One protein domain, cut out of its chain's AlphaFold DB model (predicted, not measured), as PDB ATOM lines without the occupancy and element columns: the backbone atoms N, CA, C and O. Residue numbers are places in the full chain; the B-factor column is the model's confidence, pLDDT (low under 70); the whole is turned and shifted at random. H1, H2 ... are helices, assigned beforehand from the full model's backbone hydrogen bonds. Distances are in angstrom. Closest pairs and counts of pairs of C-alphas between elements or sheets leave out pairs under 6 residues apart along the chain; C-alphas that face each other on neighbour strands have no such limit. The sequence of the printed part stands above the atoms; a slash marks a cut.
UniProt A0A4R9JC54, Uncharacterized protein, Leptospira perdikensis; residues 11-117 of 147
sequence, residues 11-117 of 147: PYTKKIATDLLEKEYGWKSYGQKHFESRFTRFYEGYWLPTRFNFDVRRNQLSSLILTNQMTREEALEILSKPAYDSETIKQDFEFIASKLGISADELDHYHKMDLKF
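What this domain is: This is residues 11 to 117 of the 147 residues of an uncharacterized protein of Leptospira perdikensis (UniProt A0A4R9JC54). Three helices, H2, H5 and H6, cluster at one end; toward the other lie the hairpin of H3 and H4 and, touching no helix, H1. The printed part has 107 residues with six named helices, H1 to H6 in order, and no named strand: all helix. It is loose, radius of gyration of the C-alphas 16.5 A, spanning 48 by 31 by 24 A.

Where its parts are: Find C-alpha 14 at (-6.047, 0.207, 17.734); H1 runs to residue 25. Then come H2, residues 38 to 52, 19.3 A; H3, 57 to 66; H4, 72 to 80; H5, 86 to 100, 21.0 A; H6, 104 to 112, ending at (-4.854, -35.061, 10.137).

How they stand to each other: Look at Phe 42 and Asp 92, closest C-alphas of H2 and H5, 6.2 A: these helices touch, about perpendicular at 77 degrees. In hairpin H3-H4, closest C-alphas Leu 61 and Ala 75 are 6.0 A apart. Every O i to N i+4 pair is within hydrogen-bond range except in H2, 9 of 11.

The domain as a whole: The printed part has no cut; H1 to H2 is a long link; no printed residue is under 70.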
ATOM      1  N   PRO A  11     -11.939   9.521  20.845       90.31
ATOM      2  CA  PRO A  11     -11.104   9.096  19.735       90.31
ATOM      3  C   PRO A  11     -10.428   7.771  20.098       90.31
ATOM      4  O   PRO A  11      -9.652   7.694  21.051       90.31
ATOM      5  N   TYR A  12     -10.736   6.722  19.341       91.50
ATOM      6  CA  TYR A  12     -10.169   5.396  19.541       91.50
ATOM      7  C   TYR A  12      -9.749   4.794  18.206       91.50
ATOM      8  O   TYR A  12     -10.552   4.651  17.285       91.50
ATOM      9  N   THR A  13      -8.490   4.379  18.134       93.62
ATOM     10  CA  THR A  13      -7.988   3.444  17.128       93.62
ATOM     11  C   THR A  13      -7.123   2.414  17.835       93.62
ATOM     12  O   THR A  13      -6.581   2.678  18.914       93.62
ATOM     13  N   LYS A  14      -6.955   1.239  17.223       91.31
ATOM     14  CA  LYS A  14      -6.047   0.207  17.734       91.31
ATOM     15  C   LYS A  14      -4.648   0.789  17.947       91.31
ATOM     16  O   LYS A  14      -4.061   0.539  18.989       91.31
ATOM     17  N   LYS A  15      -4.172   1.606  16.999       92.44
ATOM     18  CA  LYS A  15      -2.854   2.247  17.052       92.44
ATOM     19  C   LYS A  15      -2.719   3.218  18.227       92.44
ATOM     20  O   LYS A  15      -1.754   3.130  18.970       92.44
ATOM     21  N   ILE A  16      -3.698   4.105  18.434       94.88
ATOM     22  CA  ILE A  16      -3.678   5.047  19.569       94.88
ATOM     23  C   ILE A  16      -3.609   4.282  20.895       94.88
ATOM     24  O   ILE A  16      -2.825   4.635  21.773       94.88
ATOM     25  N   ALA A  17      -4.409   3.222  21.030       93.44
ATOM     26  CA  ALA A  17      -4.427   2.412  22.240       93.44
ATOM     27  C   ALA A  17      -3.090   1.689  22.472       93.44
ATOM     28  O   ALA A  17      -2.582   1.716  23.590       93.44
ATOM     29  N   THR A  18      -2.504   1.073  21.439       93.00
ATOM     30  CA  THR A  18      -1.215   0.379  21.569       93.00
ATOM     31  C   THR A  18      -0.079   1.345  21.875       93.00
ATOM     32  O   THR A  18       0.657   1.097  22.820       93.00
ATOM     33  N   ASP A  19       0.017   2.474  21.168       94.62
ATOM     34  CA  ASP A  19       1.087   3.460  21.375       94.62
ATOM     35  C   ASP A  19       1.065   4.017  22.812       94.62
ATOM     36  O   ASP A  19       2.109   4.183  23.444       94.62
ATOM     37  N   LEU A  20      -0.132   4.270  23.357       95.69
ATOM     38  CA  LEU A  20      -0.303   4.709  24.743       95.69
ATOM     39  C   LEU A  20       0.141   3.627  25.731       95.69
ATOM     40  O   LEU A  20       0.842   3.931  26.693       95.69
ATOM     41  N   LEU A  21      -0.254   2.371  25.503       95.25
ATOM     42  CA  LEU A  21       0.125   1.255  26.371       95.25
ATOM     43  C   LEU A  21       1.642   1.031  26.388       95.25
ATOM     44  O   LEU A  21       2.217   0.817  27.456       95.25
ATOM     45  N   GLU A  22       2.292   1.106  25.227       95.50
ATOM     46  CA  GLU A  22       3.749   0.987  25.120       95.50
ATOM     47  C   GLU A  22       4.446   2.132  25.862       95.50
ATOM     48  O   GLU A  22       5.330   1.889  26.685       95.50
ATOM     49  N   LYS A  23       4.014   3.377  25.628       97.25
ATOM     50  CA  LYS A  23       4.648   4.568  26.202       97.25
ATOM     51  C   LYS A  23       4.467   4.681  27.716       97.25
ATOM     52  O   LYS A  23       5.428   4.971  28.419       97.25
ATOM     53  N   GLU A  24       3.245   4.507  28.210       97.81
ATOM     54  CA  GLU A  24       2.900   4.828  29.603       97.81
ATOM     55  C   GLU A  24       3.096   3.632  30.545       97.81
ATOM     56  O   GLU A  24       3.358   3.812  31.731       97.81
ATOM     57  N   TYR A  25       2.993   2.403  30.026       96.69
ATOM     58  CA  TYR A  25       3.044   1.182  30.840       96.69
ATOM     59  C   TYR A  25       4.177   0.230  30.450       96.69
ATOM     60  O   TYR A  25       4.314  -0.830  31.061       96.69
ATOM     61  N   GLY A  26       4.973   0.561  29.428       95.25
ATOM     62  CA  GLY A  26       6.009  -0.337  28.918       95.25
ATOM     63  C   GLY A  26       5.438  -1.646  28.369       95.25
ATOM     64  O   GLY A  26       6.132  -2.667  28.363       95.25
ATOM     65  N   TRP A  27       4.163  -1.643  27.959       94.25
ATOM     66  CA  TRP A  27       3.537  -2.808  27.346       94.25
ATOM     67  C   TRP A  27       4.317  -3.207  26.093       94.25
ATOM     68  O   TRP A  27       4.868  -2.359  25.397       94.25
ATOM     69  N   LYS A  28       4.383  -4.507  25.809       90.31
ATOM     70  CA  LYS A  28       5.063  -5.027  24.624       90.31
ATOM     71  C   LYS A  28       4.052  -5.687  23.712       90.31
ATOM     72  O   LYS A  28       3.335  -6.594  24.136       90.31
ATOM     73  N   SER A  29       4.051  -5.268  22.452       85.31
ATOM     74  CA  SER A  29       3.256  -5.921  21.426       85.31
ATOM     75  C   SER A  29       3.699  -7.371  21.241       85.31
ATOM     76  O   SER A  29       4.865  -7.667  20.986       85.31
ATOM     77  N   TYR A  30       2.738  -8.282  21.338       83.19
ATOM     78  CA  TYR A  30       2.891  -9.702  21.020       83.19
ATOM     79  C   TYR A  30       2.472 -10.009  19.566       83.19
ATOM     80  O   TYR A  30       2.255 -11.160  19.192       83.19
ATOM     81  N   GLY A  31       2.354  -8.971  18.727       83.94
ATOM     82  CA  GLY A  31       2.000  -9.080  17.314       83.94
ATOM     83  C   GLY A  31       0.499  -9.282  17.101       83.94
ATOM     84  O   GLY A  31      -0.266  -8.317  17.014       83.94
ATOM     85  N   GLN A  32       0.068 -10.538  16.976       83.56
ATOM     86  CA  GLN A  32      -1.332 -10.886  16.725       83.56
ATOM     87  C   GLN A  32      -2.130 -11.000  18.027       83.56
ATOM     88  O   GLN A  32      -1.602 -11.338  19.077       83.56
ATOM     89  N   LYS A  33      -3.433 -10.709  17.969       83.56
ATOM     90  CA  LYS A  33      -4.327 -10.779  19.131       83.56
ATOM     91  C   LYS A  33      -4.201 -12.142  19.843       83.56
ATOM     92  O   LYS A  33      -4.264 -13.168  19.180       83.56
ATOM     93  N   HIS A  34      -4.056 -12.119  21.170       86.38
ATOM     94  CA  HIS A  34      -3.924 -13.281  22.063       86.38
ATOM     95  C   HIS A  34      -2.629 -14.107  21.963       86.38
ATOM     96  O   HIS A  34      -2.538 -15.189  22.549       86.38
ATOM     97  N   PHE A  35      -1.608 -13.625  21.250       89.69
ATOM     98  CA  PHE A  35      -0.364 -14.381  21.058       89.69
ATOM     99  C   PHE A  35       0.595 -14.329  22.255       89.69
ATOM    100  O   PHE A  35       1.641 -14.981  22.231       89.69
ATOM    101  N   GLU A  36       0.218 -13.641  23.336       87.88
ATOM    102  CA  GLU A  36       0.815 -13.828  24.658       87.88
ATOM    103  C   GLU A  36       0.609 -15.256  25.194       87.88
ATOM    104  O   GLU A  36       1.436 -15.772  25.946       87.88
ATOM    105  N   SER A  37      -0.475 -15.922  24.781       91.81
ATOM    106  CA  SER A  37      -0.781 -17.304  25.138       91.81
ATOM    107  C   SER A  37      -0.245 -18.260  24.077       91.81
ATOM    108  O   SER A  37      -0.692 -18.244  22.929       91.81
ATOM    109  N   ARG A  38       0.658 -19.167  24.474       92.69
ATOM    110  CA  ARG A  38       1.160 -20.240  23.592       92.69
ATOM    111  C   ARG A  38       0.028 -21.105  23.039       92.69
ATOM    112  O   ARG A  38       0.038 -21.444  21.862       92.69
ATOM    113  N   PHE A  39      -0.970 -21.417  23.872       94.75
ATOM    114  CA  PHE A  39      -2.138 -22.189  23.443       94.75
ATOM    115  C   PHE A  39      -2.946 -21.433  22.393       94.75
ATOM    116  O   PHE A  39      -3.285 -22.000  21.360       94.75
ATOM    117  N   THR A  40      -3.238 -20.152  22.628       93.56
ATOM    118  CA  THR A  40      -4.066 -19.382  21.696       93.56
ATOM    119  C   THR A  40      -3.330 -19.135  20.387       93.56
ATOM    120  O   THR A  40      -3.923 -19.301  19.328       93.56
ATOM    121  N   ARG A  41      -2.024 -18.846  20.434       93.62
ATOM    122  CA  ARG A  41      -1.177 -18.764  19.237       93.62
ATOM    123  C   ARG A  41      -1.190 -20.065  18.437       93.62
ATOM    124  O   ARG A  41      -1.385 -20.024  17.227       93.62
ATOM    125  N   PHE A  42      -1.041 -21.211  19.100       95.62
ATOM    126  CA  PHE A  42      -1.133 -22.520  18.456       95.62
ATOM    127  C   PHE A  42      -2.513 -22.760  17.826       95.62
ATOM    128  O   PHE A  42      -2.626 -23.119  16.654       95.62
ATOM    129  N   TYR A  43      -3.573 -22.527  18.594       95.94
ATOM    130  CA  TYR A  43      -4.943 -22.806  18.188       95.94
ATOM    131  C   TYR A  43      -5.419 -21.884  17.057       95.94
ATOM    132  O   TYR A  43      -5.854 -22.356  16.008       95.94
ATOM    133  N   GLU A  44      -5.311 -20.570  17.246       95.12
ATOM    134  CA  GLU A  44      -5.781 -19.565  16.289       95.12
ATOM    135  C   GLU A  44      -4.822 -19.363  15.115       95.12
ATOM    136  O   GLU A  44      -5.268 -19.109  13.997       95.12
ATOM    137  N   GLY A  45      -3.514 -19.449  15.364       93.69
ATOM    138  CA  GLY A  45      -2.486 -19.205  14.357       93.69
ATOM    139  C   GLY A  45      -2.262 -20.395  13.429       93.69
ATOM    140  O   GLY A  45      -2.039 -20.194  12.241       93.69
ATOM    141  N   TYR A  46      -2.360 -21.625  13.934       95.38
ATOM    142  CA  TYR A  46      -2.027 -22.828  13.169       95.38
ATOM    143  C   TYR A  46      -3.181 -23.816  13.071       95.38
ATOM    144  O   TYR A  46      -3.586 -24.151  11.958       95.38
ATOM    145  N   TRP A  47      -3.738 -24.268  14.198       96.81
ATOM    146  CA  TRP A  47      -4.702 -25.371  14.210       96.81
ATOM    147  C   TRP A  47      -5.961 -25.038  13.404       96.81
ATOM    148  O   TRP A  47      -6.332 -25.785  12.502       96.81
ATOM    149  N   LEU A  48      -6.601 -23.896  13.668       96.06
ATOM    150  CA  LEU A  48      -7.817 -23.486  12.963       96.06
ATOM    151  C   LEU A  48      -7.600 -23.250  11.453       96.06
ATOM    152  O   LEU A  48      -8.366 -23.826  10.668       96.06
ATOM    153  N   PRO A  49      -6.574 -22.492  11.004       94.62
ATOM    154  CA  PRO A  49      -6.343 -22.285   9.576       94.62
ATOM    155  C   PRO A  49      -5.986 -23.571   8.826       94.62
ATOM    156  O   PRO A  49      -6.508 -23.804   7.740       94.62
ATOM    157  N   THR A  50      -5.127 -24.420   9.398       95.12
ATOM    158  CA  THR A  50      -4.601 -25.601   8.690       95.12
ATOM    159  C   THR A  50      -5.522 -26.816   8.753       95.12
ATOM    160  O   THR A  50      -5.539 -27.595   7.805       95.12
ATOM    161  N   ARG A  51      -6.316 -26.976   9.823       95.38
ATOM    162  CA  ARG A  51      -7.252 -28.105   9.969       95.38
ATOM    163  C   ARG A  51      -8.659 -27.793   9.478       95.38
ATOM    164  O   ARG A  51      -9.298 -28.643   8.869       95.38
ATOM    165  N   PHE A  52      -9.165 -26.592   9.757       95.50
ATOM    166  CA  PHE A  52     -10.571 -26.241   9.517       95.50
ATOM    167  C   PHE A  52     -10.761 -25.150   8.461       95.50
ATOM    168  O   PHE A  52     -11.894 -24.728   8.230       95.50
ATOM    169  N   ASN A  53      -9.678 -24.678   7.827       93.88
ATOM    170  CA  ASN A  53      -9.702 -23.546   6.895       93.88
ATOM    171  C   ASN A  53     -10.395 -22.307   7.498       93.88
ATOM    172  O   ASN A  53     -11.127 -21.573   6.828       93.88
ATOM    173  N   PHE A  54     -10.200 -22.101   8.802       95.44
ATOM    174  CA  PHE A  54     -10.828 -21.029   9.557       95.44
ATOM    175  C   PHE A  54      -9.762 -20.083  10.102       95.44
ATOM    176  O   PHE A  54      -9.096 -20.368  11.092       95.44
ATOM    177  N   ASP A  55      -9.606 -18.936   9.444       95.69
ATOM    178  CA  ASP A  55      -8.658 -17.906   9.856       95.69
ATOM    179  C   ASP A  55      -9.363 -16.805  10.653       95.69
ATOM    180  O   ASP A  55     -10.111 -15.985  10.101       95.69
ATOM    181  N   VAL A  56      -9.100 -16.770  11.963       94.06
ATOM    182  CA  VAL A  56      -9.673 -15.772  12.875       94.06
ATOM    183  C   VAL A  56      -9.300 -14.344  12.484       94.06
ATOM    184  O   VAL A  56     -10.079 -13.430  12.736       94.06
ATOM    185  N   ARG A  57      -8.165 -14.113  11.809       95.50
ATOM    186  CA  ARG A  57      -7.725 -12.767  11.406       95.50
ATOM    187  C   ARG A  57      -8.738 -12.104  10.479       95.50
ATOM    188  O   ARG A  57      -8.858 -10.883  10.496       95.50
ATOM    189  N   ARG A  58      -9.530 -12.880   9.725       95.94
ATOM    190  CA  ARG A  58     -10.565 -12.346   8.825       95.94
ATOM    191  C   ARG A  58     -11.558 -11.454   9.561       95.94
ATOM    192  O   ARG A  58     -11.862 -10.369   9.068       95.94
ATOM    193  N   ASN A  59     -12.049 -11.874  10.729       94.75
ATOM    194  CA  ASN A  59     -12.999 -11.059  11.489       94.75
ATOM    195  C   ASN A  59     -12.316  -9.816  12.094       94.75
ATOM    196  O   ASN A  59     -12.877  -8.724  12.034       94.75
ATOM    197  N   GLN A  60     -11.076  -9.957  12.567       94.31
ATOM    198  CA  GLN A  60     -10.311  -8.889  13.208       94.31
ATOM    199  C   GLN A  60      -9.997  -7.771  12.210       94.31
ATOM    200  O   GLN A  60     -10.246  -6.600  12.488       94.31
ATOM    201  N   LEU A  61      -9.503  -8.137  11.025       96.56
ATOM    202  CA  LEU A  61      -9.187  -7.200   9.948       96.56
ATOM    203  C   LEU A  61     -10.463  -6.566   9.380       96.56
ATOM    204  O   LEU A  61     -10.477  -5.371   9.104       96.56
ATOM    205  N   SER A  62     -11.570  -7.318   9.304       97.12
ATOM    206  CA  SER A  62     -12.867  -6.761   8.890       97.12
ATOM    207  C   SER A  62     -13.333  -5.629   9.812       97.12
ATOM    208  O   SER A  62     -13.840  -4.620   9.329       97.12
ATOM    209  N   SER A  63     -13.125  -5.741  11.130       95.12
ATOM    210  CA  SER A  63     -13.439  -4.650  12.065       95.12
ATOM    211  C   SER A  63     -12.588  -3.396  11.830       95.12
ATOM    212  O   SER A  63     -13.088  -2.283  12.001       95.12
ATOM    213  N   LEU A  64     -11.326  -3.550  11.418       95.81
ATOM    214  CA  LEU A  64     -10.453  -2.416  11.089       95.81
ATOM    215  C   LEU A  64     -10.886  -1.728   9.789       95.81
ATOM    216  O   LEU A  64     -10.907  -0.501   9.740       95.81
ATOM    217  N   ILE A  65     -11.321  -2.498   8.789       97.69
ATOM    218  CA  ILE A  65     -11.893  -1.957   7.547       97.69
ATOM    219  C   ILE A  65     -13.164  -1.154   7.844       97.69
ATOM    220  O   ILE A  65     -13.276  -0.004   7.435       97.69
ATOM    221  N   LEU A  66     -14.100  -1.713   8.624       96.50
ATOM    222  CA  LEU A  66     -15.360  -1.040   8.985       96.50
ATOM    223  C   LEU A  66     -15.164   0.267   9.767       96.50
ATOM    224  O   LEU A  66     -16.076   1.086   9.840       96.50
ATOM    225  N   THR A  67     -13.993   0.448  10.374       93.69
ATOM    226  CA  THR A  67     -13.639   1.637  11.154       93.69
ATOM    227  C   THR A  67     -12.628   2.533  10.437       93.69
ATOM    228  O   THR A  67     -12.097   3.451  11.055       93.69
ATOM    229  N   ASN A  68     -12.378   2.298   9.141       95.12
ATOM    230  CA  ASN A  68     -11.436   3.048   8.301       95.12
ATOM    231  C   ASN A  68      -9.996   3.086   8.849       95.12
ATOM    232  O   ASN A  68      -9.255   4.032   8.599       95.12
ATOM    233  N   GLN A  69      -9.600   2.068   9.614       95.81
ATOM    234  CA  GLN A  69      -8.245   1.936  10.162       95.81
ATOM    235  C   GLN A  69      -7.309   1.137   9.245       95.81
ATOM    236  O   GLN A  69      -6.115   1.062   9.519       95.81
ATOM    237  N   MET A  70      -7.853   0.489   8.213       96.88
ATOM    238  CA  MET A  70      -7.131  -0.363   7.272       96.88
ATOM    239  C   MET A  70      -7.937  -0.498   5.976       96.88
ATOM    240  O   MET A  70      -9.169  -0.511   6.007       96.88
ATOM    241  N   THR A  71      -7.253  -0.636   4.848       98.25
ATOM    242  CA  THR A  71      -7.849  -0.942   3.543       98.25
ATOM    243  C   THR A  71      -8.098  -2.441   3.366       98.25
ATOM    244  O   THR A  71      -7.557  -3.296   4.073       98.25
ATOM    245  N   ARG A  72      -8.937  -2.805   2.394       98.00
ATOM    246  CA  ARG A  72      -9.175  -4.218   2.076       98.00
ATOM    247  C   ARG A  72      -7.909  -4.875   1.522       98.00
ATOM    248  O   ARG A  72      -7.650  -6.040   1.810       98.00
ATOM    249  N   GLU A  73      -7.151  -4.136   0.731       98.44
ATOM    250  CA  GLU A  73      -5.948  -4.579   0.036       98.44
ATOM    251  C   GLU A  73      -4.860  -4.958   1.047       98.44
ATOM    252  O   GLU A  73      -4.337  -6.069   0.988       98.44
ATOM    253  N   GLU A  74      -4.622  -4.108   2.052       97.94
ATOM    254  CA  GLU A  74      -3.718  -4.406   3.173       97.94
ATOM    255  C   GLU A  74      -4.163  -5.655   3.945       97.94
ATOM    256  O   GLU A  74      -3.351  -6.525   4.264       97.94
ATOM    257  N   ALA A  75      -5.464  -5.789   4.223       97.56
ATOM    258  CA  ALA A  75      -5.991  -6.959   4.922       97.56
ATOM    259  C   ALA A  75      -5.763  -8.257   4.130       97.56
ATOM    260  O   ALA A  75      -5.417  -9.285   4.713       97.56
ATOM    261  N   LEU A  76      -5.944  -8.224   2.807       97.94
ATOM    262  CA  LEU A  76      -5.682  -9.371   1.938       97.94
ATOM    263  C   LEU A  76      -4.190  -9.710   1.880       97.94
ATOM    264  O   LEU A  76      -3.847 -10.891   1.913       97.94
ATOM    265  N   GLU A  77      -3.309  -8.710   1.865       97.94
ATOM    266  CA  GLU A  77      -1.865  -8.943   1.936       97.94
ATOM    267  C   GLU A  77      -1.473  -9.632   3.252       97.94
ATOM    268  O   GLU A  77      -0.730 -10.615   3.241       97.94
ATOM    269  N   ILE A  78      -2.024  -9.189   4.385       95.62
ATOM    270  CA  ILE A  78      -1.804  -9.834   5.689       95.62
ATOM    271  C   ILE A  78      -2.282 -11.293   5.662       95.62
ATOM    272  O   ILE A  78      -1.570 -12.185   6.122       95.62
ATOM    273  N   LEU A  79      -3.475 -11.547   5.116       95.81
ATOM    274  CA  LEU A  79      -4.066 -12.888   5.055       95.81
ATOM    275  C   LEU A  79      -3.340 -13.826   4.083       95.81
ATOM    276  O   LEU A  79      -3.406 -15.040   4.266       95.81
ATOM    277  N   SER A  80      -2.635 -13.287   3.085       95.62
ATOM    278  CA  SER A  80      -1.818 -14.080   2.157       95.62
ATOM    279  C   SER A  80      -0.628 -14.757   2.843       95.62
ATOM    280  O   SER A  80      -0.113 -15.763   2.354       95.62
ATOM    281  N   LYS A  81      -0.210 -14.227   3.998       94.19
ATOM    282  CA  LYS A  81       0.885 -14.754   4.811       94.19
ATOM    283  C   LYS A  81       0.300 -15.646   5.916       94.19
ATOM    284  O   LYS A  81      -0.744 -15.303   6.489       94.19
ATOM    285  N   PRO A  82       0.938 -16.779   6.255       91.81
ATOM    286  CA  PRO A  82       0.502 -17.603   7.378       91.81
ATOM    287  C   PRO A  82       0.522 -16.801   8.687       91.81
ATOM    288  O   PRO A  82       1.322 -15.886   8.864       91.81
ATOM    289  N   ALA A  83      -0.380 -17.139   9.611       89.00
ATOM    290  CA  ALA A  83      -0.478 -16.490  10.924       89.00
ATOM    291  C   ALA A  83       0.573 -16.992  11.932       89.00
ATOM    292  O   ALA A  83       0.530 -16.620  13.102       89.00
ATOM    293  N   TYR A  84       1.469 -17.878  11.505       85.81
ATOM    294  CA  TYR A  84       2.419 -18.567  12.362       85.81
ATOM    295  C   TYR A  84       3.796 -18.631  11.707       85.81
ATOM    296  O   TYR A  84       3.921 -18.684  10.483       85.81
ATOM    297  N   ASP A  85       4.813 -18.658  12.560       88.38
ATOM    298  CA  ASP A  85       6.181 -19.006  12.204       88.38
ATOM    299  C   ASP A  85       6.375 -20.527  12.345       88.38
ATOM    300  O   ASP A  85       5.900 -21.133  13.311       88.38
ATOM    301  N   SER A  86       7.030 -21.155  11.368       85.62
ATOM    302  CA  SER A  86       7.132 -22.618  11.283       85.62
ATOM    303  C   SER A  86       8.020 -23.224  12.374       85.62
ATOM    304  O   SER A  86       7.754 -24.334  12.836       85.62
ATOM    305  N   GLU A  87       9.048 -22.507  12.822       88.50
ATOM    306  CA  GLU A  87       9.920 -22.969  13.899       88.50
ATOM    307  C   GLU A  87       9.212 -22.859  15.255       88.50
ATOM    308  O   GLU A  87       9.135 -23.832  16.013       88.50
ATOM    309  N   THR A  88       8.596 -21.705  15.517       89.38
ATOM    310  CA  THR A  88       7.820 -21.449  16.734       89.38
ATOM    311  C   THR A  88       6.664 -22.435  16.874       89.38
ATOM    312  O   THR A  88       6.417 -22.950  17.968       89.38
ATOM    313  N   ILE A  89       5.959 -22.742  15.776       91.75
ATOM    314  CA  ILE A  89       4.796 -23.623  15.862       91.75
ATOM    315  C   ILE A  89       5.175 -25.060  16.187       91.75
ATOM    316  O   ILE A  89       4.426 -25.715  16.902       91.75
ATOM    317  N   LYS A  90       6.338 -25.545  15.738       92.06
ATOM    318  CA  LYS A  90       6.819 -26.883  16.104       92.06
ATOM    319  C   LYS A  90       7.025 -26.993  17.617       92.06
ATOM    320  O   LYS A  90       6.564 -27.947  18.237       92.06
ATOM    321  N   GLN A  91       7.642 -25.979  18.220       94.62
ATOM    322  CA  GLN A  91       7.848 -25.924  19.670       94.62
ATOM    323  C   GLN A  91       6.525 -25.814  20.437       94.62
ATOM    324  O   GLN A  91       6.366 -26.400  21.510       94.62
ATOM    325  N   ASP A  92       5.572 -25.037  19.918       94.75
ATOM    326  CA  ASP A  92       4.231 -24.951  20.493       94.75
ATOM    327  C   ASP A  92       3.475 -26.274  20.349       94.75
ATOM    328  O   ASP A  92       2.820 -26.689  21.298       94.75
ATOM    329  N   PHE A  93       3.625 -26.986  19.236       95.44
ATOM    330  CA  PHE A  93       3.016 -28.293  19.008       95.44
ATOM    331  C   PHE A  93       3.467 -29.316  20.060       95.44
ATOM    332  O   PHE A  93       2.634 -29.924  20.734       95.44
ATOM    333  N   GLU A  94       4.779 -29.452  20.267       95.88
ATOM    334  CA  GLU A  94       5.360 -30.335  21.289       95.88
ATOM    335  C   GLU A  94       4.925 -29.931  22.705       95.88
ATOM    336  O   GLU A  94       4.537 -30.773  23.521       95.88
ATOM    337  N   PHE A  95       4.919 -28.627  22.997       96.56
ATOM    338  CA  PHE A  95       4.451 -28.120  24.281       96.56
ATOM    339  C   PHE A  95       2.982 -28.463  24.528       96.56
ATOM    340  O   PHE A  95       2.641 -28.919  25.619       96.56
ATOM    341  N   ILE A  96       2.111 -28.279  23.540       97.31
ATOM    342  CA  ILE A  96       0.678 -28.549  23.671       97.31
ATOM    343  C   ILE A  96       0.427 -30.045  23.852       97.31
ATOM    344  O   ILE A  96      -0.305 -30.406  24.771       97.31
ATOM    345  N   ALA A  97       1.092 -30.907  23.078       97.75
ATOM    346  CA  ALA A  97       1.034 -32.356  23.271       97.75
ATOM    347  C   ALA A  97       1.417 -32.742  24.712       97.75
ATOM    348  O   ALA A  97       0.657 -33.429  25.396       97.75
ATOM    349  N   SER A  98       2.515 -32.177  25.231       97.75
ATOM    350  CA  SER A  98       2.947 -32.419  26.614       97.75
ATOM    351  C   SER A  98       1.920 -31.961  27.659       97.75
ATOM    352  O   SER A  98       1.717 -32.639  28.663       97.75
ATOM    353  N   LYS A  99       1.236 -30.829  27.430       97.44
ATOM    354  CA  LYS A  99       0.194 -30.313  28.335       97.44
ATOM    355  C   LYS A  99      -1.098 -31.118  28.277       97.44
ATOM    356  O   LYS A  99      -1.821 -31.143  29.268       97.44
ATOM    357  N   LEU A 100      -1.369 -31.767  27.149       96.88
ATOM    358  CA  LEU A 100      -2.495 -32.681  26.972       96.88
ATOM    359  C   LEU A 100      -2.190 -34.103  27.473       96.88
ATOM    360  O   LEU A 100      -3.112 -34.901  27.594       96.88
ATOM    361  N   GLY A 101      -0.928 -34.411  27.797       98.06
ATOM    362  CA  GLY A 101      -0.520 -35.738  28.263       98.06
ATOM    363  C   GLY A 101      -0.473 -36.793  27.154       98.06
ATOM    364  O   GLY A 101      -0.626 -37.975  27.446       98.06
ATOM    365  N   ILE A 102      -0.272 -36.367  25.904       98.25
ATOM    366  CA  ILE A 102      -0.212 -37.224  24.709       98.25
ATOM    367  C   ILE A 102       1.117 -37.033  23.969       98.25
ATOM    368  O   ILE A 102       1.849 -36.069  24.220       98.25
ATOM    369  N   SER A 103       1.445 -37.940  23.047       98.19
ATOM    370  CA  SER A 103       2.623 -37.769  22.189       98.19
ATOM    371  C   SER A 103       2.375 -36.722  21.095       98.19
ATOM    372  O   SER A 103       1.234 -36.430  20.728       98.19
ATOM    373  N   ALA A 104       3.453 -36.154  20.545       96.75
ATOM    374  CA  ALA A 104       3.346 -35.274  19.382       96.75
ATOM    375  C   ALA A 104       2.745 -36.017  18.173       96.75
ATOM    376  O   ALA A 104       1.896 -35.467  17.481       96.75
ATOM    377  N   ASP A 105       3.101 -37.287  17.971       97.56
ATOM    378  CA  ASP A 105       2.534 -38.106  16.893       97.56
ATOM    379  C   ASP A 105       1.020 -38.312  17.053       97.56
ATOM    380  O   ASP A 105       0.276 -38.281  16.074       97.56
ATOM    381  N   GLU A 106       0.535 -38.476  18.287       98.31
ATOM    382  CA  GLU A 106      -0.897 -38.591  18.569       98.31
ATOM    383  C   GLU A 106      -1.634 -37.271  18.296       98.31
ATOM    384  O   GLU A 106      -2.696 -37.261  17.671       98.31
ATOM    385  N   LEU A 107      -1.052 -36.135  18.691       97.81
ATOM    386  CA  LEU A 107      -1.625 -34.826  18.378       97.81
ATOM    387  C   LEU A 107      -1.643 -34.558  16.860       97.81
ATOM    388  O   LEU A 107      -2.606 -33.982  16.351       97.81
ATOM    389  N   ASP A 108      -0.618 -34.995  16.124       97.06
ATOM    390  CA  ASP A 108      -0.546 -34.886  14.659       97.06
ATOM    391  C   ASP A 108      -1.571 -35.795  13.975       97.06
ATOM    392  O   ASP A 108      -2.251 -35.375  13.035       97.06
ATOM    393  N   HIS A 109      -1.787 -36.994  14.517       97.88
ATOM    394  CA  HIS A 109      -2.886 -37.853  14.101       97.88
ATOM    395  C   HIS A 109      -4.241 -37.142  14.257       97.88
ATOM    396  O   HIS A 109      -5.023 -37.108  13.305       97.88
ATOM    397  N   TYR A 110      -4.507 -36.492  15.396       96.25
ATOM    398  CA  TYR A 110      -5.728 -35.694  15.579       96.25
ATOM    399  C   TYR A 110      -5.811 -34.485  14.647       96.25
ATOM    400  O   TYR A 110      -6.913 -34.064  14.288       96.25
ATOM    401  N   HIS A 111      -4.678 -33.912  14.242       96.12
ATOM    402  CA  HIS A 111      -4.652 -32.816  13.277       96.12
ATOM    403  C   HIS A 111      -5.041 -33.274  11.865       96.12
ATOM    404  O   HIS A 111      -5.732 -32.542  11.155       96.12
ATOM    405  N   LYS A 112      -4.671 -34.502  11.488       96.88
ATOM    406  CA  LYS A 112      -4.854 -35.061  10.137       96.88
ATOM    407  C   LYS A 112      -6.071 -35.966   9.977       96.88
ATOM    408  O   LYS A 112      -6.481 -36.215   8.847       96.88
ATOM    409  N   MET A 113      -6.652 -36.460  11.071       96.31
ATOM    410  CA  MET A 113      -7.838 -37.318  11.012       96.31
ATOM    411  C   MET A 113      -9.012 -36.607  10.327       96.31
ATOM    412  O   MET A 113      -9.148 -35.381  10.433       96.31
ATOM    413  N   ASP A 114      -9.907 -37.385   9.722       96.31
ATOM    414  CA  ASP A 114     -11.098 -36.869   9.050       96.31
ATOM    415  C   ASP A 114     -11.901 -35.906   9.933       96.31
ATOM    416  O   ASP A 114     -12.119 -36.138  11.130       96.31
ATOM    417  N   LEU A 115     -12.373 -34.818   9.321       95.31
ATOM    418  CA  LEU A 115     -13.240 -33.866   9.996       95.31
ATOM    419  C   LEU A 115     -14.574 -34.529  10.339       95.31
ATOM    420  O   LEU A 115     -15.228 -35.144   9.495       95.31
ATOM    421  N   LYS A 116     -14.985 -34.357  11.593       93.62
ATOM    422  CA  LYS A 116     -16.306 -34.732  12.087       93.62
ATOM    423  C   LYS A 116     -17.068 -33.477  12.473       93.62
ATOM    424  O   LYS A 116     -16.505 -32.541  13.038       93.62
ATOM    425  N   PHE A 117     -18.360 -33.479  12.211       90.69
ATOM    426  CA  PHE A 117     -19.294 -32.439  12.604       90.69
ATOM    427  C   PHE A 117     -20.170 -32.923  13.755       90.69
ATOM    428  O   PHE A 117     -20.265 -34.117  14.034       90.69
TER     429      PHE A 117